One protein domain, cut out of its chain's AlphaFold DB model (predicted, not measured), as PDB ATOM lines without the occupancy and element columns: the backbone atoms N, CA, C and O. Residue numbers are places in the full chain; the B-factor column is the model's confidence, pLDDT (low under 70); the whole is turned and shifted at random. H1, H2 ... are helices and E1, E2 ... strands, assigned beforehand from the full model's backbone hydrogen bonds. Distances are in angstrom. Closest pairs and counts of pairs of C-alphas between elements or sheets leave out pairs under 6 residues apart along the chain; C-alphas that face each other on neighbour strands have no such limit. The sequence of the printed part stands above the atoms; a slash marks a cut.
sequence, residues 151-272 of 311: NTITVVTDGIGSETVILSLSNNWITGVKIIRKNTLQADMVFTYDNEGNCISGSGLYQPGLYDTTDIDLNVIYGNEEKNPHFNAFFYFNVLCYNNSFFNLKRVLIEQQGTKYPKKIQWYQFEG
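AT A GLANCE: This is residues 151 to 272 of the 311 residues of the protein "YD repeat-containing protein" of Lutibacter oceani (UniProt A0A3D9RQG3). One broad antiparallel sheet of seven strands, twisted, curls round the helix H3, which packs on one of its faces in two layers. The shorter H2 lies beside H3 toward the E1 end of the sheet and only grazes the sheet, while the four-residue H1 is off it, near the end of H3. The printed part has 122 residues, with seven named strands and three named helices in the order E1 E2 E3 E4 E5 E6 H1 H2 H3 E7; across the sheet the strands run E1 E2 E3 E4 E5 E6 E7. The class is mixed, helices and strands. The whole is compact, with a radius of gyration of the C-alphas of 14.3 A and spans of 42 by 35 by 21 A.

HOW THE PARTS SIT: The sheet begins with E1, residues 152 to 157, an edge strand, antiparallel to E2, residues 163 to 170; N 155 and O 165 are 2.8 A apart, within hydrogen-bond range. E3, residues 173 to 181, follows with N 166 to O 178 at 2.8 A. E4, residues 184 to 193, is the antiparallel neighbour of E3, with N 177 and O 189 within hydrogen-bond range at 2.9 A. E5, residues 199 to 206, has N 203 at 2.9 A from O 190 of E4, and it bends by 51 degrees at residue 203. E6, residues 214 to 226, has N 218 at 2.8 A from O 202 of E5, and it bends by 68 degrees at residue 223. E1 to E6 form a meander, each strand the antiparallel neighbour of the one before. The other edge strand, E7, residues 260 to 270, bends by 61 degrees at residue 263 and is antiparallel to E6, with N 219 and O 266 at 2.8 A. E1 and E7 are apart. From edge to edge the strands' lines turn by 61 degrees and the way across the sheet turns by 85 degrees. H3, residues 246 to 256, is on the sheet, which curls round it; the closest C-alphas of H3 and E5 are those of Ile 254 and Cys 199, 5.6 A apart. H2, residues 235 to 241, only grazes the sheet with its residues 239 to 241; its closest C-alpha to E1 is that of Leu 240, 6.9 A from that of Val 155. H2 and H3 touch and form a helical hairpin, at a shallow tilt of 18 degrees, opposite ways; their closest C-alphas, those of Phe 235 and Gln 256, are 6.1 A apart. H1, residues 229 to 232, is not on the sheet and is close to H3 but not clearly touching, with the C-alphas of Asn 232 and Gln 256 at 5.0 A. In H2 and H3 every O i to N i+4 pair is within hydrogen-bond range; H1 is too short for such a pair.

IN THESE COORDINATES: E1 begins at C-alpha 152, (130.822, 160.487, 122.207), and is 16.3 A long. E2 measures 23.0 A, E3 23.8 A, E4 27.8 A and E5 17.8 A. E6, the longest strand by residues, measures 33.3 A. H1 is 5.4 A long, H2 10.0 A and H3 15.0 A; H3 begins at C-alpha 246, (139.485, 173.817, 128.703). E7 is 28.3 A long and ends at C-alpha 270, (135.578, 186.618, 135.145).

THE WHOLE: The two C-alphas farthest apart are those of Gly 159 and Asn 224, at 43.8 A. The printed part has no cut and no long link; the link E5 to E6, of 7 residues, is short, and the others are tight. The mean pLDDT of the printed part is 84.1; it is under 70 at residues 160 to 161, 208 to 214, 233, 242 to 245 and 269 to 272.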
ATOM      1  N   ASN A 151     127.804 158.842 119.809       96.12
ATOM      2  CA  ASN A 151     127.952 160.296 119.671       96.12
ATOM      3  C   ASN A 151     128.935 160.866 120.697       96.12
ATOM      4  O   ASN A 151     128.810 162.018 121.114       96.12
ATOM      5  N   THR A 152     129.877 160.056 121.176       96.50
ATOM      6  CA  THR A 152     130.822 160.487 122.207       96.50
ATOM      7  C   THR A 152     132.205 159.882 122.023       96.50
ATOM      8  O   THR A 152     132.366 158.775 121.510       96.50
ATOM      9  N   ILE A 153     133.213 160.602 122.504       96.12
ATOM     10  CA  ILE A 153     134.558 160.081 122.742       96.12
ATOM     11  C   ILE A 153     134.866 160.315 124.214       96.12
ATOM     12  O   ILE A 153     134.755 161.436 124.699       96.12
ATOM     13  N   THR A 154     135.234 159.264 124.932       95.69
ATOM     14  CA  THR A 154     135.594 159.345 126.349       95.69
ATOM     15  C   THR A 154     137.066 159.018 126.514       95.69
ATOM     16  O   THR A 154     137.492 157.922 126.159       95.69
ATOM     17  N   VAL A 155     137.827 159.953 127.073       94.44
ATOM     18  CA  VAL A 155     139.246 159.799 127.396       94.44
ATOM     19  C   VAL A 155     139.388 159.703 128.904       94.44
ATOM     20  O   VAL A 155     138.989 160.618 129.620       94.44
ATOM     21  N   VAL A 156     139.951 158.603 129.391       93.62
ATOM     22  CA  VAL A 156     140.218 158.388 130.816       93.62
ATOM     23  C   VAL A 156     141.722 158.386 131.026       93.62
ATOM     24  O   VAL A 156     142.422 157.578 130.424       93.62
ATOM     25  N   THR A 157     142.208 159.289 131.875       91.75
ATOM     26  CA  THR A 157     143.617 159.332 132.285       91.75
ATOM     27  C   THR A 157     143.796 158.549 133.586       91.75
ATOM     28  O   THR A 157     143.078 158.817 134.558       91.75
ATOM     29  N   ASP A 158     144.728 157.595 133.625       87.38
ATOM     30  CA  ASP A 158     145.097 156.889 134.858       87.38
ATOM     31  C   ASP A 158     146.129 157.680 135.702       87.38
ATOM     32  O   ASP A 158     146.622 158.735 135.308       87.38
ATOM     33  N   GLY A 159     146.395 157.227 136.932       76.56
ATOM     34  CA  GLY A 159     147.446 157.806 137.781       76.56
ATOM     35  C   GLY A 159     147.065 159.043 138.615       76.56
ATOM     36  O   GLY A 159     145.912 159.260 139.009       76.56
ATOM     37  N   ILE A 160     148.086 159.826 138.991       64.94
ATOM     38  CA  ILE A 160     147.939 161.007 139.855       64.94
ATOM     39  C   ILE A 160     147.231 162.112 139.070       64.94
ATOM     40  O   ILE A 160     147.765 162.641 138.108       64.94
ATOM     41  N   GLY A 161     146.043 162.508 139.535       69.25
ATOM     42  CA  GLY A 161     145.240 163.520 138.840       69.25
ATOM     43  C   GLY A 161     144.269 162.939 137.816       69.25
ATOM     44  O   GLY A 161     143.854 163.679 136.928       69.25
ATOM     45  N   SER A 162     143.890 161.664 137.981       82.88
ATOM     46  CA  SER A 162     142.908 160.973 137.145       82.88
ATOM     47  C   SER A 162     141.704 161.843 136.781       82.88
ATOM     48  O   SER A 162     141.069 162.508 137.615       82.88
ATOM     49  N   GLU A 163     141.415 161.836 135.488       89.06
ATOM     50  CA  GLU A 163     140.434 162.700 134.858       89.06
ATOM     51  C   GLU A 163     139.742 161.951 133.728       89.06
ATOM     52  O   GLU A 163     140.370 161.188 132.991       89.06
ATOM     53  N   THR A 164     138.449 162.212 133.591       93.00
ATOM     54  CA  THR A 164     137.638 161.773 132.465       93.00
ATOM     55  C   THR A 164     137.252 162.989 131.638       93.00
ATOM     56  O   THR A 164     136.579 163.894 132.139       93.00
ATOM     57  N   VAL A 165     137.636 162.988 130.367       92.88
ATOM     58  CA  VAL A 165     137.186 163.956 129.368       92.88
ATOM     59  C   VAL A 165     136.150 163.278 128.480       92.88
ATOM     60  O   VAL A 165     136.417 162.230 127.901       92.88
ATOM     61  N   ILE A 166     134.965 163.867 128.371       94.94
ATOM     62  CA  ILE A 166     133.885 163.400 127.505       94.94
ATOM     63  C   ILE A 166     133.680 164.449 126.418       94.94
ATOM     64  O   ILE A 166     133.305 165.589 126.696       94.94
ATOM     65  N   LEU A 167     133.922 164.046 125.179       94.88
ATOM     66  CA  LEU A 167     133.710 164.835 123.978       94.88
ATOM     67  C   LEU A 167     132.374 164.409 123.376       94.88
ATOM     68  O   LEU A 167     132.205 163.241 123.032       94.88
ATOM     69  N   SER A 168     131.420 165.328 123.276       96.44
ATOM     70  CA  SER A 168     130.147 165.079 122.589       96.44
ATOM     71  C   SER A 168     130.309 165.354 121.102       96.44
ATOM     72  O   SER A 168     130.971 166.323 120.732       96.44
ATOM     73  N   LEU A 169     129.716 164.511 120.260       95.19
ATOM     74  CA  LEU A 169     129.809 164.590 118.809       95.19
ATOM     75  C   LEU A 169     128.446 164.877 118.176       95.19
ATOM     76  O   LEU A 169     127.424 164.341 118.599       95.19
ATOM     77  N   SER A 170     128.448 165.678 117.114       94.06
ATOM     78  CA  SER A 170     127.332 165.814 116.174       94.06
ATOM     79  C   SER A 170     127.899 166.043 114.780       94.06
ATOM     80  O   SER A 170     128.771 166.894 114.624       94.06
ATOM     81  N   ASN A 171     127.460 165.280 113.776       88.06
ATOM     82  CA  ASN A 171     128.008 165.340 112.410       88.06
ATOM     83  C   ASN A 171     129.550 165.262 112.365       88.06
ATOM     84  O   ASN A 171     130.195 165.975 111.603       88.06
ATOM     85  N   ASN A 172     130.146 164.409 113.206       85.00
ATOM     86  CA  ASN A 172     131.599 164.263 113.401       85.00
ATOM     87  C   ASN A 172     132.330 165.482 114.001       85.00
ATOM     88  O   ASN A 172     133.552 165.445 114.137       85.00
ATOM     89  N   TRP A 173     131.616 166.530 114.412       90.88
ATOM     90  CA  TRP A 173     132.176 167.695 115.099       90.88
ATOM     91  C   TRP A 173     132.087 167.543 116.607       90.88
ATOM     92  O   TRP A 173     131.081 167.052 117.120       90.88
ATOM     93  N   ILE A 174     133.102 168.018 117.328       92.88
ATOM     94  CA  ILE A 174     133.074 168.046 118.791       92.88
ATOM     95  C   ILE A 174     132.192 169.207 119.244       92.88
ATOM     96  O   ILE A 174     132.601 170.362 119.228       92.88
ATOM     97  N   THR A 175     130.966 168.919 119.662       94.44
ATOM     98  CA  THR A 175     129.980 169.922 120.093       94.44
ATOM     99  C   THR A 175     129.936 170.146 121.590       94.44
ATOM    100  O   THR A 175     129.307 171.099 122.043       94.44
ATOM    101  N   GLY A 176     130.629 169.326 122.373       93.88
ATOM    102  CA  GLY A 176     130.725 169.539 123.808       93.88
ATOM    103  C   GLY A 176     131.971 168.921 124.412       93.88
ATOM    104  O   GLY A 176     132.464 167.907 123.925       93.88
ATOM    105  N   VAL A 177     132.461 169.535 125.484       92.94
ATOM    106  CA  VAL A 177     133.603 169.070 126.272       92.94
ATOM    107  C   VAL A 177     133.201 169.082 127.737       92.94
ATOM    108  O   VAL A 177     132.917 170.133 128.309       92.94
ATOM    109  N   LYS A 178     133.238 167.908 128.355       93.25
ATOM    110  CA  LYS A 178     133.005 167.722 129.781       93.25
ATOM    111  C   LYS A 178     134.243 167.140 130.431       93.25
ATOM    112  O   LYS A 178     134.752 166.127 129.970       93.25
ATOM    113  N   ILE A 179     134.717 167.773 131.495       90.94
ATOM    114  CA  ILE A 179     135.919 167.363 132.220       90.94
ATOM    115  C   ILE A 179     135.529 167.031 133.654       90.94
ATOM    116  O   ILE A 179     134.983 167.880 134.359       90.94
ATOM    117  N   ILE A 180     135.819 165.810 134.094       90.44
ATOM    118  CA  ILE A 180     135.530 165.323 135.443       90.44
ATOM    119  C   ILE A 180     136.839 164.879 136.080       90.44
ATOM    120  O   ILE A 180     137.449 163.911 135.636       90.44
ATOM    121  N   ARG A 181     137.251 165.541 137.160       87.88
ATOM    122  CA  ARG A 181     138.473 165.210 137.900       87.88
ATOM    123  C   ARG A 181     138.108 164.780 139.309       87.88
ATOM    124  O   ARG A 181     137.442 165.527 140.021       87.88
ATOM    125  N   LYS A 182     138.538 163.583 139.725       85.62
ATOM    126  CA  LYS A 182     138.216 163.015 141.054       85.62
ATOM    127  C   LYS A 182     136.715 163.091 141.403       85.62
ATOM    128  O   LYS A 182     136.356 163.436 142.524       85.62
ATOM    129  N   ASN A 183     135.849 162.773 140.437       86.31
ATOM    130  CA  ASN A 183     134.379 162.849 140.530       86.31
ATOM    131  C   ASN A 183     133.784 164.262 140.682       86.31
ATOM    132  O   ASN A 183     132.582 164.390 140.905       86.31
ATOM    133  N   THR A 184     134.581 165.315 140.510       87.69
ATOM    134  CA  THR A 184     134.108 166.702 140.481       87.69
ATOM    135  C   THR A 184     134.095 167.211 139.046       87.69
ATOM    136  O   THR A 184     135.078 167.066 138.318       87.69
ATOM    137  N   LEU A 185     132.989 167.831 138.638       89.12
ATOM    138  CA  LEU A 185     132.889 168.517 137.355       89.12
ATOM    139  C   LEU A 185     133.844 169.721 137.345       89.12
ATOM    140  O   LEU A 185     133.803 170.551 138.244       89.12
ATOM    141  N   GLN A 186     134.740 169.784 136.368       87.06
ATOM    142  CA  GLN A 186     135.696 170.883 136.186       87.06
ATOM    143  C   GLN A 186     135.338 171.751 134.982       87.06
ATOM    144  O   GLN A 186     135.624 172.943 134.971       87.06
ATOM    145  N   ALA A 187     134.722 171.158 133.961       88.62
ATOM    146  CA  ALA A 187     134.209 171.879 132.810       88.62
ATOM    147  C   ALA A 187     132.989 171.154 132.239       88.62
ATOM    148  O   ALA A 187     132.971 169.922 132.222       88.62
ATOM    149  N   ASP A 188     132.006 171.906 131.754       92.31
ATOM    150  CA  ASP A 188     130.885 171.404 130.953       92.31
ATOM    151  C   ASP A 188     130.527 172.469 129.921       92.31
ATOM    152  O   ASP A 188     129.789 173.409 130.206       92.31
ATOM    153  N   MET A 189     131.155 172.367 128.755       91.06
ATOM    154  CA  MET A 189     131.128 173.385 127.713       91.06
ATOM    155  C   MET A 189     130.435 172.836 126.477       91.06
ATOM    156  O   MET A 189     130.709 171.711 126.061       91.06
ATOM    157  N   VAL A 190     129.583 173.652 125.866       93.94
ATOM    158  CA  VAL A 190     128.889 173.356 124.610       93.94
ATOM    159  C   VAL A 190     129.334 174.359 123.556       93.94
ATOM    160  O   VAL A 190     129.539 175.531 123.864       93.94
ATOM    161  N   PHE A 191     129.479 173.904 122.316       93.69
ATOM    162  CA  PHE A 191     129.957 174.698 121.191       93.69
ATOM    163  C   PHE A 191     128.948 174.716 120.048       93.69
ATOM    164  O   PHE A 191     128.294 173.713 119.754       93.69
ATOM    165  N   THR A 192     128.881 175.858 119.374       94.25
ATOM    166  CA  THR A 192     128.070 176.074 118.177       94.25
ATOM    167  C   THR A 192     128.983 176.293 116.985       94.25
ATOM    168  O   THR A 192     130.015 176.963 117.083       94.25
ATOM    169  N   TYR A 193     128.559 175.758 115.847       94.12
ATOM    170  CA  TYR A 193     129.311 175.764 114.605       94.12
ATOM    171  C   TYR A 193     128.522 176.446 113.495       94.12
ATOM    172  O   TYR A 193     127.289 176.437 113.508       94.12
ATOM    173  N   ASP A 194     129.236 177.036 112.542       93.81
ATOM    174  CA  ASP A 194     128.653 177.374 111.247       93.81
ATOM    175  C   ASP A 194     128.500 176.118 110.362       93.81
ATOM    176  O   ASP A 194     128.830 174.998 110.759       93.81
ATOM    177  N   ASN A 195     127.984 176.293 109.144       91.19
ATOM    178  CA  ASN A 195     127.761 175.183 108.210       91.19
ATOM    179  C   ASN A 195     129.061 174.566 107.659       91.19
ATOM    180  O   ASN A 195     129.006 173.509 107.039       91.19
ATOM    181  N   GLU A 196     130.210 175.209 107.872       90.38
ATOM    182  CA  GLU A 196     131.533 174.747 107.438       90.38
ATOM    183  C   GLU A 196     132.302 174.064 108.586       90.38
ATOM    184  O   GLU A 196     133.436 173.615 108.414       90.38
ATOM    185  N   GLY A 197     131.687 173.957 109.769       90.69
ATOM    186  CA  GLY A 197     132.270 173.299 110.934       90.69
ATOM    187  C   GLY A 197     133.242 174.162 111.726       90.69
ATOM    188  O   GLY A 197     133.980 173.624 112.555       90.69
ATOM    189  N   ASN A 198     133.241 175.483 111.522       92.69
ATOM    190  CA  ASN A 198     134.043 176.411 112.316       92.69
ATOM    191  C   ASN A 198     133.325 176.747 113.634       92.69
ATOM    192  O   ASN A 198     132.141 177.087 113.637       92.69
ATOM    193  N   CYS A 199     134.024 176.650 114.770       93.25
ATOM    194  CA  CYS A 199     133.455 176.938 116.094       93.25
ATOM    195  C   CYS A 199     133.206 178.443 116.242       93.25
ATOM    196  O   CYS A 199     134.162 179.179 116.484       93.25
ATOM    197  N   ILE A 200     131.960 178.906 116.130       94.81
ATOM    198  CA  ILE A 200     131.601 180.338 116.177       94.81
ATOM    199  C   ILE A 200     131.257 180.829 117.584       94.81
ATOM    200  O   ILE A 200     131.397 182.017 117.884       94.81
ATOM    201  N   SER A 201     130.828 179.930 118.465       93.69
ATOM    202  CA  SER A 201     130.585 180.263 119.864       93.69
ATOM    203  C   SER A 201     130.711 179.052 120.769       93.69
ATOM    204  O   SER A 201     130.625 177.911 120.318       93.69
ATOM    205  N   GLY A 202     130.855 179.296 122.063       91.44
ATOM    206  CA  GLY A 202     130.740 178.252 123.067       91.44
ATOM    207  C   GLY A 202     130.381 178.824 124.421       91.44
ATOM    208  O   GLY A 202     130.737 179.954 124.734       91.44
ATOM    209  N   SER A 203     129.669 178.048 125.222       90.81
ATOM    210  CA  SER A 203     129.249 178.479 126.547       90.81
ATOM    211  C   SER A 203     129.203 177.325 127.525       90.81
ATOM    212  O   SER A 203     128.934 176.189 127.128       90.81
ATOM    213  N   GLY A 204     129.399 177.627 128.801       88.69
ATOM    214  CA  GLY A 204     129.179 176.668 129.870       88.69
ATOM    215  C   GLY A 204     130.093 176.874 131.061       88.69
ATOM    216  O   GLY A 204     130.818 177.866 131.163       88.69
ATOM    217  N   LEU A 205     130.051 175.899 131.958       85.88
ATOM    218  CA  LEU A 205     130.764 175.950 133.219       85.88
ATOM    219  C   LEU A 205     132.257 175.696 133.002       85.88
ATOM    220  O   LEU A 205     132.640 174.695 132.389       85.88
ATOM    221  N   TYR A 206     133.097 176.519 133.625       81.56
ATOM    222  CA  TYR A 206     134.508 176.212 133.834       81.56
ATOM    223  C   TYR A 206     134.943 176.543 135.262       81.56
ATOM    224  O   TYR A 206     134.720 177.643 135.766       81.56
ATOM    225  N   GLN A 207     135.602 175.583 135.909       77.25
ATOM    226  CA  GLN A 207     136.124 175.701 137.264       77.25
ATOM    227  C   GLN A 207     137.627 175.371 137.283       77.25
ATOM    228  O   GLN A 207     138.020 174.219 137.494       77.25
ATOM    229  N   PRO A 208     138.506 176.363 137.060       61.78
ATOM    230  CA  PRO A 208     139.944 176.167 137.163       61.78
ATOM    231  C   PRO A 208     140.377 176.134 138.639       61.78
ATOM    232  O   PRO A 208     140.783 177.144 139.210       61.78
ATOM    233  N   GLY A 209     140.339 174.961 139.270       61.50
ATOM    234  CA  GLY A 209     140.904 174.768 140.611       61.50
ATOM    235  C   GLY A 209     140.131 175.469 141.742       61.50
ATOM    236  O   GLY A 209     138.914 175.348 141.821       61.50
ATOM    237  N   LEU A 210     140.850 176.135 142.660       48.22
ATOM    238  CA  LEU A 210     140.318 176.730 143.907       48.22
ATOM    239  C   LEU A 210     139.522 178.038 143.715       48.22
ATOM    240  O   LEU A 210     139.094 178.626 144.706       48.22
ATOM    241  N   TYR A 211     139.371 178.523 142.484       53.31
ATOM    242  CA  TYR A 211     138.666 179.770 142.194       53.31
ATOM    243  C   TYR A 211     137.181 179.524 141.905       53.31
ATOM    244  O   TYR A 211     136.794 178.409 141.538       53.31
ATOM    245  N   ASP A 212     136.365 180.566 142.094       56.59
ATOM    246  CA  ASP A 212     134.919 180.526 141.868       56.59
ATOM    247  C   ASP A 212     134.587 180.009 140.463       56.59
ATOM    248  O   ASP A 212     135.294 180.276 139.489       56.59
ATOM    249  N   THR A 213     133.507 179.236 140.377       59.38
ATOM    250  CA  THR A 213     132.928 178.764 139.118       59.38
ATOM    251  C   THR A 213     132.524 179.948 138.260       59.38
ATOM    252  O   THR A 213     131.799 180.825 138.730       59.38
ATOM    253  N   THR A 214     132.929 179.940 136.997       69.44
ATOM    254  CA  THR A 214     132.563 180.996 136.058       69.44
ATOM    255  C   THR A 214     132.022 180.395 134.781       69.44
ATOM    256  O   THR A 214     132.630 179.474 134.225       69.44
ATOM    257  N   ASP A 215     130.913 180.942 134.299       75.50
ATOM    258  CA  ASP A 215     130.443 180.637 132.959       75.50
ATOM    259  C   ASP A 215     131.375 181.305 131.949       75.50
ATOM    260  O   ASP A 215     131.589 182.520 131.975       75.50
ATOM    261  N   ILE A 216     131.957 180.493 131.071       77.50
ATOM    262  CA  ILE A 216     132.683 181.004 129.917       77.50
ATOM    263  C   ILE A 216     131.667 181.295 128.829       77.50
ATOM    264  O   ILE A 216     130.837 180.448 128.516       77.50
ATOM    265  N   ASP A 217     131.794 182.463 128.211       83.56
ATOM    266  CA  ASP A 217     131.145 182.792 126.947       83.56
ATOM    267  C   ASP A 217     132.237 183.060 125.909       83.56
ATOM    268  O   ASP A 217     133.116 183.899 126.118       83.56
ATOM    269  N   LEU A 218     132.238 182.279 124.835       88.06
ATOM    270  CA  LEU A 218     133.191 182.306 123.734       88.06
ATOM    271  C   LEU A 218     132.470 182.781 122.475       88.06
ATOM    272  O   LEU A 218     131.447 182.224 122.087       88.06
ATOM    273  N   ASN A 219     133.082 183.727 121.773       92.38
ATOM    274  CA  ASN A 219     132.677 184.160 120.446       92.38
ATOM    275  C   ASN A 219     133.889 184.186 119.509       92.38
ATOM    276  O   ASN A 219     134.957 184.687 119.878       92.38
ATOM    277  N   VAL A 220     133.720 183.660 118.298       93.31
ATOM    278  CA  VAL A 220     134.774 183.597 117.287       93.31
ATOM    279  C   VAL A 220     134.254 184.118 115.955       93.31
ATOM    280  O   VAL A 220     133.157 183.779 115.520       93.31
ATOM    281  N   ILE A 221     135.076 184.928 115.295       94.19
ATOM    282  CA  ILE A 221     134.841 185.407 113.934       94.19
ATOM    283  C   ILE A 221     135.965 184.879 113.054       94.19
ATOM    284  O   ILE A 221     137.141 185.097 113.361       94.19
ATOM    285  N   TYR A 222     135.607 184.223 111.954       94.75
ATOM    286  CA  TYR A 222     136.547 183.663 110.986       94.75
ATOM    287  C   TYR A 222     136.791 184.610 109.808       94.75
ATOM    288  O   TYR A 222     136.012 185.527 109.542       94.75
ATOM    289  N   GLY A 223     137.926 184.412 109.139       92.06
ATOM    290  CA  GLY A 223     138.220 185.006 107.841       92.06
ATOM    291  C   GLY A 223     137.419 184.375 106.710       92.06
ATOM    292  O   GLY A 223     136.496 183.604 106.942       92.06
ATOM    293  N   ASN A 224     137.793 184.713 105.480       91.06
ATOM    294  CA  ASN A 224     137.213 184.090 104.289       91.06
ATOM    295  C   ASN A 224     138.129 182.994 103.734       91.06
ATOM    296  O   ASN A 224     137.687 182.177 102.938       91.06
ATOM    297  N   GLU A 225     139.394 183.006 104.145       90.38
ATOM    298  CA  GLU A 225     140.458 182.162 103.635       90.38
ATOM    299  C   GLU A 225     140.388 180.756 104.243       90.38
ATOM    300  O   GLU A 225     140.236 180.597 105.464       90.38
ATOM    301  N   GLU A 226     140.504 179.744 103.382       88.50
ATOM    302  CA  GLU A 226     140.508 178.342 103.786       88.50
ATOM    303  C   GLU A 226     141.851 177.947 104.402       88.50
ATOM    304  O   GLU A 226     142.924 178.358 103.961       88.50
ATOM    305  N   LYS A 227     141.781 177.130 105.446       86.00
ATOM    306  CA  LYS A 227     142.920 176.526 106.111       86.00
ATOM    307  C   LYS A 227     143.534 175.491 105.201       86.00
ATOM    308  O   LYS A 227     142.851 174.592 104.715       86.00
ATOM    309  N   ASN A 228     144.855 175.557 105.080       81.69
ATOM    310  CA  ASN A 228     145.595 174.443 104.520       81.69
ATOM    311  C   ASN A 228     145.304 173.178 105.368       81.69
ATOM    312  O   ASN A 228     145.427 173.245 106.600       81.69
ATOM    313  N   PRO A 229     144.940 172.033 104.755       75.44
ATOM    314  CA  PRO A 229     144.638 170.794 105.478       75.44
ATOM    315  C   PRO A 229     145.751 170.323 106.426       75.44
ATOM    316  O   PRO A 229     145.468 169.610 107.389       75.44
ATOM    317  N   HIS A 230     146.993 170.773 106.204       71.62
ATOM    318  CA  HIS A 230     148.143 170.586 107.095       71.62
ATOM    319  C   HIS A 230     147.808 170.876 108.568       71.62
ATOM    320  O   HIS A 230     148.133 170.091 109.459       71.62
ATOM    321  N   PHE A 231     147.058 171.949 108.827       72.44
ATOM    322  CA  PHE A 231     146.707 172.375 110.185       72.44
ATOM    323  C   PHE A 231     145.678 171.468 110.883       72.44
ATOM    324  O   PHE A 231     145.519 171.565 112.100       72.44
ATOM    325  N   ASN A 232     144.999 170.578 110.152       72.62
ATOM    326  CA  ASN A 232     143.935 169.723 110.691       72.62
ATOM    327  C   ASN A 232     144.380 168.267 110.908       72.62
ATOM    328  O   ASN A 232     143.665 167.486 111.535       72.62
ATOM    329  N   ALA A 233     145.541 167.871 110.394       69.00
ATOM    330  CA  ALA A 233     145.862 166.460 110.221       69.00
ATOM    331  C   ALA A 233     146.099 165.681 111.533       69.00
ATOM    332  O   ALA A 233     145.757 164.502 111.625       69.00
ATOM    333  N   PHE A 234     146.543 166.359 112.596       74.19
ATOM    334  CA  PHE A 234     146.647 165.787 113.946       74.19
ATOM    335  C   PHE A 234     145.517 166.195 114.880       74.19
ATOM    336  O   PHE A 234     145.632 166.003 116.087       74.19
ATOM    337  N   PHE A 235     144.412 166.724 114.354       84.38
ATOM    338  CA  PHE A 235     143.300 167.206 115.170       84.38
ATOM    339  C   PHE A 235     142.875 166.199 116.247       84.38
ATOM    340  O   PHE A 235     142.861 166.531 117.431       84.38
ATOM    341  N   TYR A 236     142.601 164.949 115.862       84.62
ATOM    342  CA  TYR A 236     142.184 163.927 116.821       84.62
ATOM    343  C   TYR A 236     143.276 163.597 117.836       84.62
ATOM    344  O   TYR A 236     142.986 163.527 119.024       84.62
ATOM    345  N   PHE A 237     144.528 163.436 117.404       88.12
ATOM    346  CA  PHE A 237     145.639 163.201 118.326       88.12
ATOM    347  C   PHE A 237     145.769 164.345 119.339       88.12
ATOM    348  O   PHE A 237     145.764 164.103 120.543       88.12
ATOM    349  N   ASN A 238     145.772 165.590 118.863       84.31
ATOM    350  CA  ASN A 238     145.861 166.787 119.688       84.31
ATOM    351  C   ASN A 238     144.722 166.830 120.706       84.31
ATOM    352  O   ASN A 238     144.972 166.900 121.906       84.31
ATOM    353  N   VAL A 239     143.472 166.718 120.258       87.19
ATOM    354  CA  VAL A 239     142.305 166.717 121.150       87.19
ATOM    355  C   VAL A 239     142.424 165.654 122.254       87.19
ATOM    356  O   VAL A 239     142.057 165.922 123.397       87.19
ATOM    357  N   LEU A 240     142.947 164.466 121.944       89.38
ATOM    358  CA  LEU A 240     143.091 163.373 122.910       89.38
ATOM    359  C   LEU A 240     144.297 163.574 123.851       89.38
ATOM    360  O   LEU A 240     144.232 163.251 125.042       89.38
ATOM    361  N   CYS A 241     145.397 164.134 123.346       80.06
ATOM    362  CA  CYS A 241     146.640 164.326 124.090       80.06
ATOM    363  C   CYS A 241     146.664 165.579 124.951       80.06
ATOM    364  O   CYS A 241     147.295 165.548 126.008       80.06
ATOM    365  N   TYR A 242     145.991 166.659 124.552       69.56
ATOM    366  CA  TYR A 242     146.133 167.944 125.225       69.56
ATOM    367  C   TYR A 242     145.833 167.846 126.721       69.56
ATOM    368  O   TYR A 242     144.886 167.188 127.156       69.56
ATOM    369  N   ASN A 243     146.677 168.510 127.514       60.75
ATOM    370  CA  ASN A 243     146.538 168.596 128.961       60.75
ATOM    371  C   ASN A 243     145.194 169.241 129.310       60.75
ATOM    372  O   ASN A 243     145.088 170.469 129.247       60.75
ATOM    373  N   ASN A 244     144.199 168.392 129.602       59.53
ATOM    374  CA  ASN A 244     143.195 168.388 130.678       59.53
ATOM    375  C   ASN A 244     142.720 169.758 131.206       59.53
ATOM    376  O   ASN A 244     142.422 169.954 132.385       59.53
ATOM    377  N   SER A 245     142.694 170.754 130.330       69.56
ATOM    378  CA  SER A 245     142.270 172.115 130.603       69.56
ATOM    379  C   SER A 245     141.476 172.606 129.410       69.56
ATOM    380  O   SER A 245     141.859 172.431 128.248       69.56
ATOM    381  N   PHE A 246     140.356 173.249 129.715       71.50
ATOM    382  CA  PHE A 246     139.485 173.817 128.703       71.50
ATOM    383  C   PHE A 246     140.232 174.804 127.800       71.50
ATOM    384  O   PHE A 246     139.996 174.823 126.599       71.50
ATOM    385  N   PHE A 247     141.169 175.587 128.350       72.25
ATOM    386  CA  PHE A 247     141.913 176.584 127.580       72.25
ATOM    387  C   PHE A 247     142.635 175.974 126.371       72.25
ATOM    388  O   PHE A 247     142.551 176.518 125.271       72.25
ATOM    389  N   ASN A 248     143.287 174.828 126.565       71.88
ATOM    390  CA  ASN A 248     144.014 174.143 125.504       71.88
ATOM    391  C   ASN A 248     143.065 173.509 124.484       71.88
ATOM    392  O   ASN A 248     143.201 173.757 123.289       71.88
ATOM    393  N   LEU A 249     142.056 172.765 124.953       79.12
ATOM    394  CA  LEU A 249     141.063 172.140 124.072       79.12
ATOM    395  C   LEU A 249     140.314 173.179 123.235       79.12
ATOM    396  O   LEU A 249     140.161 173.004 122.032       79.12
ATOM    397  N   LYS A 250     139.930 174.308 123.840       84.12
ATOM    398  CA  LYS A 250     139.323 175.449 123.149       84.12
ATOM    399  C   LYS A 250     140.185 175.906 121.973       84.12
ATOM    400  O   LYS A 250     139.657 176.116 120.887       84.12
ATOM    401  N   ARG A 251     141.497 176.072 122.171       81.56
ATOM    402  CA  ARG A 251     142.397 176.496 121.089       81.56
ATOM    403  C   ARG A 251     142.449 175.470 119.965       81.56
ATOM    404  O   ARG A 251     142.341 175.866 118.815       81.56
ATOM    405  N   VAL A 252     142.526 174.179 120.278       83.88
ATOM    406  CA  VAL A 252     142.495 173.123 119.252       83.88
ATOM    407  C   VAL A 252     141.194 173.160 118.459       83.88
ATOM    408  O   VAL A 252     141.226 173.138 117.235       83.88
ATOM    409  N   LEU A 253     140.048 173.280 119.133       87.44
ATOM    410  CA  LEU A 253     138.748 173.335 118.464       87.44
ATOM    411  C   LEU A 253     138.617 174.566 117.557       87.44
ATOM    412  O   LEU A 253     138.147 174.440 116.433       87.44
ATOM    413  N   ILE A 254     139.061 175.738 118.013       87.94
ATOM    414  CA  ILE A 254     138.985 176.982 117.232       87.94
ATOM    415  C   ILE A 254     139.991 176.996 116.075       87.94
ATOM    416  O   ILE A 254     139.676 177.455 114.980       87.94
ATOM    417  N   GLU A 255     141.224 176.550 116.314       86.19
ATOM    418  CA  GLU A 255     142.308 176.673 115.336       86.19
ATOM    419  C   GLU A 255     142.302 175.503 114.331       86.19
ATOM    420  O   GLU A 255     142.609 175.713 113.159       86.19
ATOM    421  N   GLN A 256     141.888 174.294 114.732       86.31
ATOM    422  CA  GLN A 256     142.004 173.072 113.917       86.31
ATOM    423  C   GLN A 256     140.660 172.465 113.486       86.31
ATOM    424  O   GLN A 256     140.597 171.888 112.408       86.31
ATOM    425  N   GLN A 257     139.557 172.623 114.226       87.81
ATOM    426  CA  GLN A 257     138.258 172.173 113.700       87.81
ATOM    427  C   GLN A 257     137.740 173.149 112.626       87.81
ATOM    428  O   GLN A 257     138.058 174.341 112.650       87.81
ATOM    429  N   GLY A 258     136.985 172.644 111.651       88.25
ATOM    430  CA  GLY A 258     136.476 173.443 110.535       88.25
ATOM    431  C   GLY A 258     137.538 173.784 109.489       88.25
ATOM    432  O   GLY A 258     138.642 173.227 109.472       88.25
ATOM    433  N   THR A 259     137.195 174.709 108.601       89.69
ATOM    434  CA  THR A 259     137.947 174.987 107.373       89.69
ATOM    435  C   THR A 259     138.546 176.383 107.306       89.69
ATOM    436  O   THR A 259     139.319 176.615 106.394       89.69
ATOM    437  N   LYS A 260     138.266 177.314 108.228       92.19
ATOM    438  CA  LYS A 260     138.713 178.721 108.107       92.19
ATOM    439  C   LYS A 260     139.632 179.184 109.232       92.19
ATOM    440  O   LYS A 260     139.610 178.652 110.341       92.19
ATOM    441  N   TYR A 261     140.439 180.210 108.956       90.62
ATOM    442  CA  TYR A 261     141.307 180.831 109.962       90.62
ATOM    443  C   TYR A 261     140.520 181.796 110.876       90.62
ATOM    444  O   TYR A 261     139.819 182.680 110.373       90.62
ATOM    445  N   PRO A 262     140.635 181.696 112.215       91.94
ATOM    446  CA  PRO A 262     139.942 182.594 113.142       91.94
ATOM    447  C   PRO A 262     140.600 183.979 113.151       91.94
ATOM    448  O   PRO A 262     141.789 184.085 113.437       91.94
ATOM    449  N   LYS A 263     139.855 185.060 112.888       91.75
ATOM    450  CA  LYS A 263     140.348 186.457 112.913       91.75
ATOM    451  C   LYS A 263     140.186 187.130 114.270       91.75
ATOM    452  O   LYS A 263     141.009 187.959 114.653       91.75
ATOM    453  N   LYS A 264     139.123 186.801 114.998       89.31
ATOM    454  CA  LYS A 264     138.863 187.359 116.327       89.31
ATOM    455  C   LYS A 264     138.358 186.265 117.243       89.31
ATOM    456  O   LYS A 264     137.383 185.603 116.911       89.31
ATOM    457  N   ILE A 265     138.984 186.133 118.403       87.25
ATOM    458  CA  ILE A 265     138.552 185.237 119.471       87.25
ATOM    459  C   ILE A 265     138.291 186.105 120.690       87.25
ATOM    460  O   ILE A 265     139.164 186.840 121.150       87.25
ATOM    461  N   GLN A 266     137.078 186.047 121.214       85.00
ATOM    462  CA  GLN A 266     136.699 186.751 122.422       85.00
ATOM    463  C   GLN A 266     136.154 185.749 123.418       85.00
ATOM    464  O   GLN A 266     135.300 184.941 123.069       85.00
ATOM    465  N   TRP A 267     136.640 185.807 124.653       79.75
ATOM    466  CA  TRP A 267     136.079 184.985 125.708       79.75
ATOM    467  C   TRP A 267     136.127 185.668 127.068       79.75
ATOM    468  O   TRP A 267     136.992 186.507 127.345       79.75
ATOM    469  N   TYR A 268     135.164 185.298 127.899       74.81
ATOM    470  CA  TYR A 268     134.994 185.819 129.245       74.81
ATOM    471  C   TYR A 268     135.297 184.713 130.243       74.81
ATOM    472  O   TYR A 268     134.816 183.596 130.088       74.81
ATOM    473  N   GLN A 269     136.128 185.025 131.236       63.53
ATOM    474  CA  GLN A 269     136.398 184.109 132.341       63.53
ATOM    475  C   GLN A 269     135.923 184.678 133.671       63.53
ATOM    476  O   GLN A 269     135.457 183.922 134.495       63.53
ATOM    477  N   PHE A 270     136.014 185.989 133.897       65.19
ATOM    478  CA  PHE A 270     135.578 186.618 135.145       65.19
ATOM    479  C   PHE A 270     134.811 187.901 134.835       65.19
ATOM    480  O   PHE A 270     135.074 188.554 133.822       65.19
ATOM    481  N   GLU A 271     133.898 188.290 135.724       58.31
ATOM    482  CA  GLU A 271     133.195 189.566 135.622       58.31
ATOM    483  C   GLU A 271     134.220 190.718 135.556       58.31
ATOM    484  O   GLU A 271     135.057 190.893 136.442       58.31
ATOM    485  N   GLY A 272     134.221 191.460 134.444       59.84
ATOM    486  CA  GLY A 272     135.156 192.562 134.187       59.84
ATOM    487  C   GLY A 272     136.455 192.205 133.447       59.84
ATOM    488  O   GLY A 272     137.187 193.123 133.075       59.84
TER     489      GLY A 272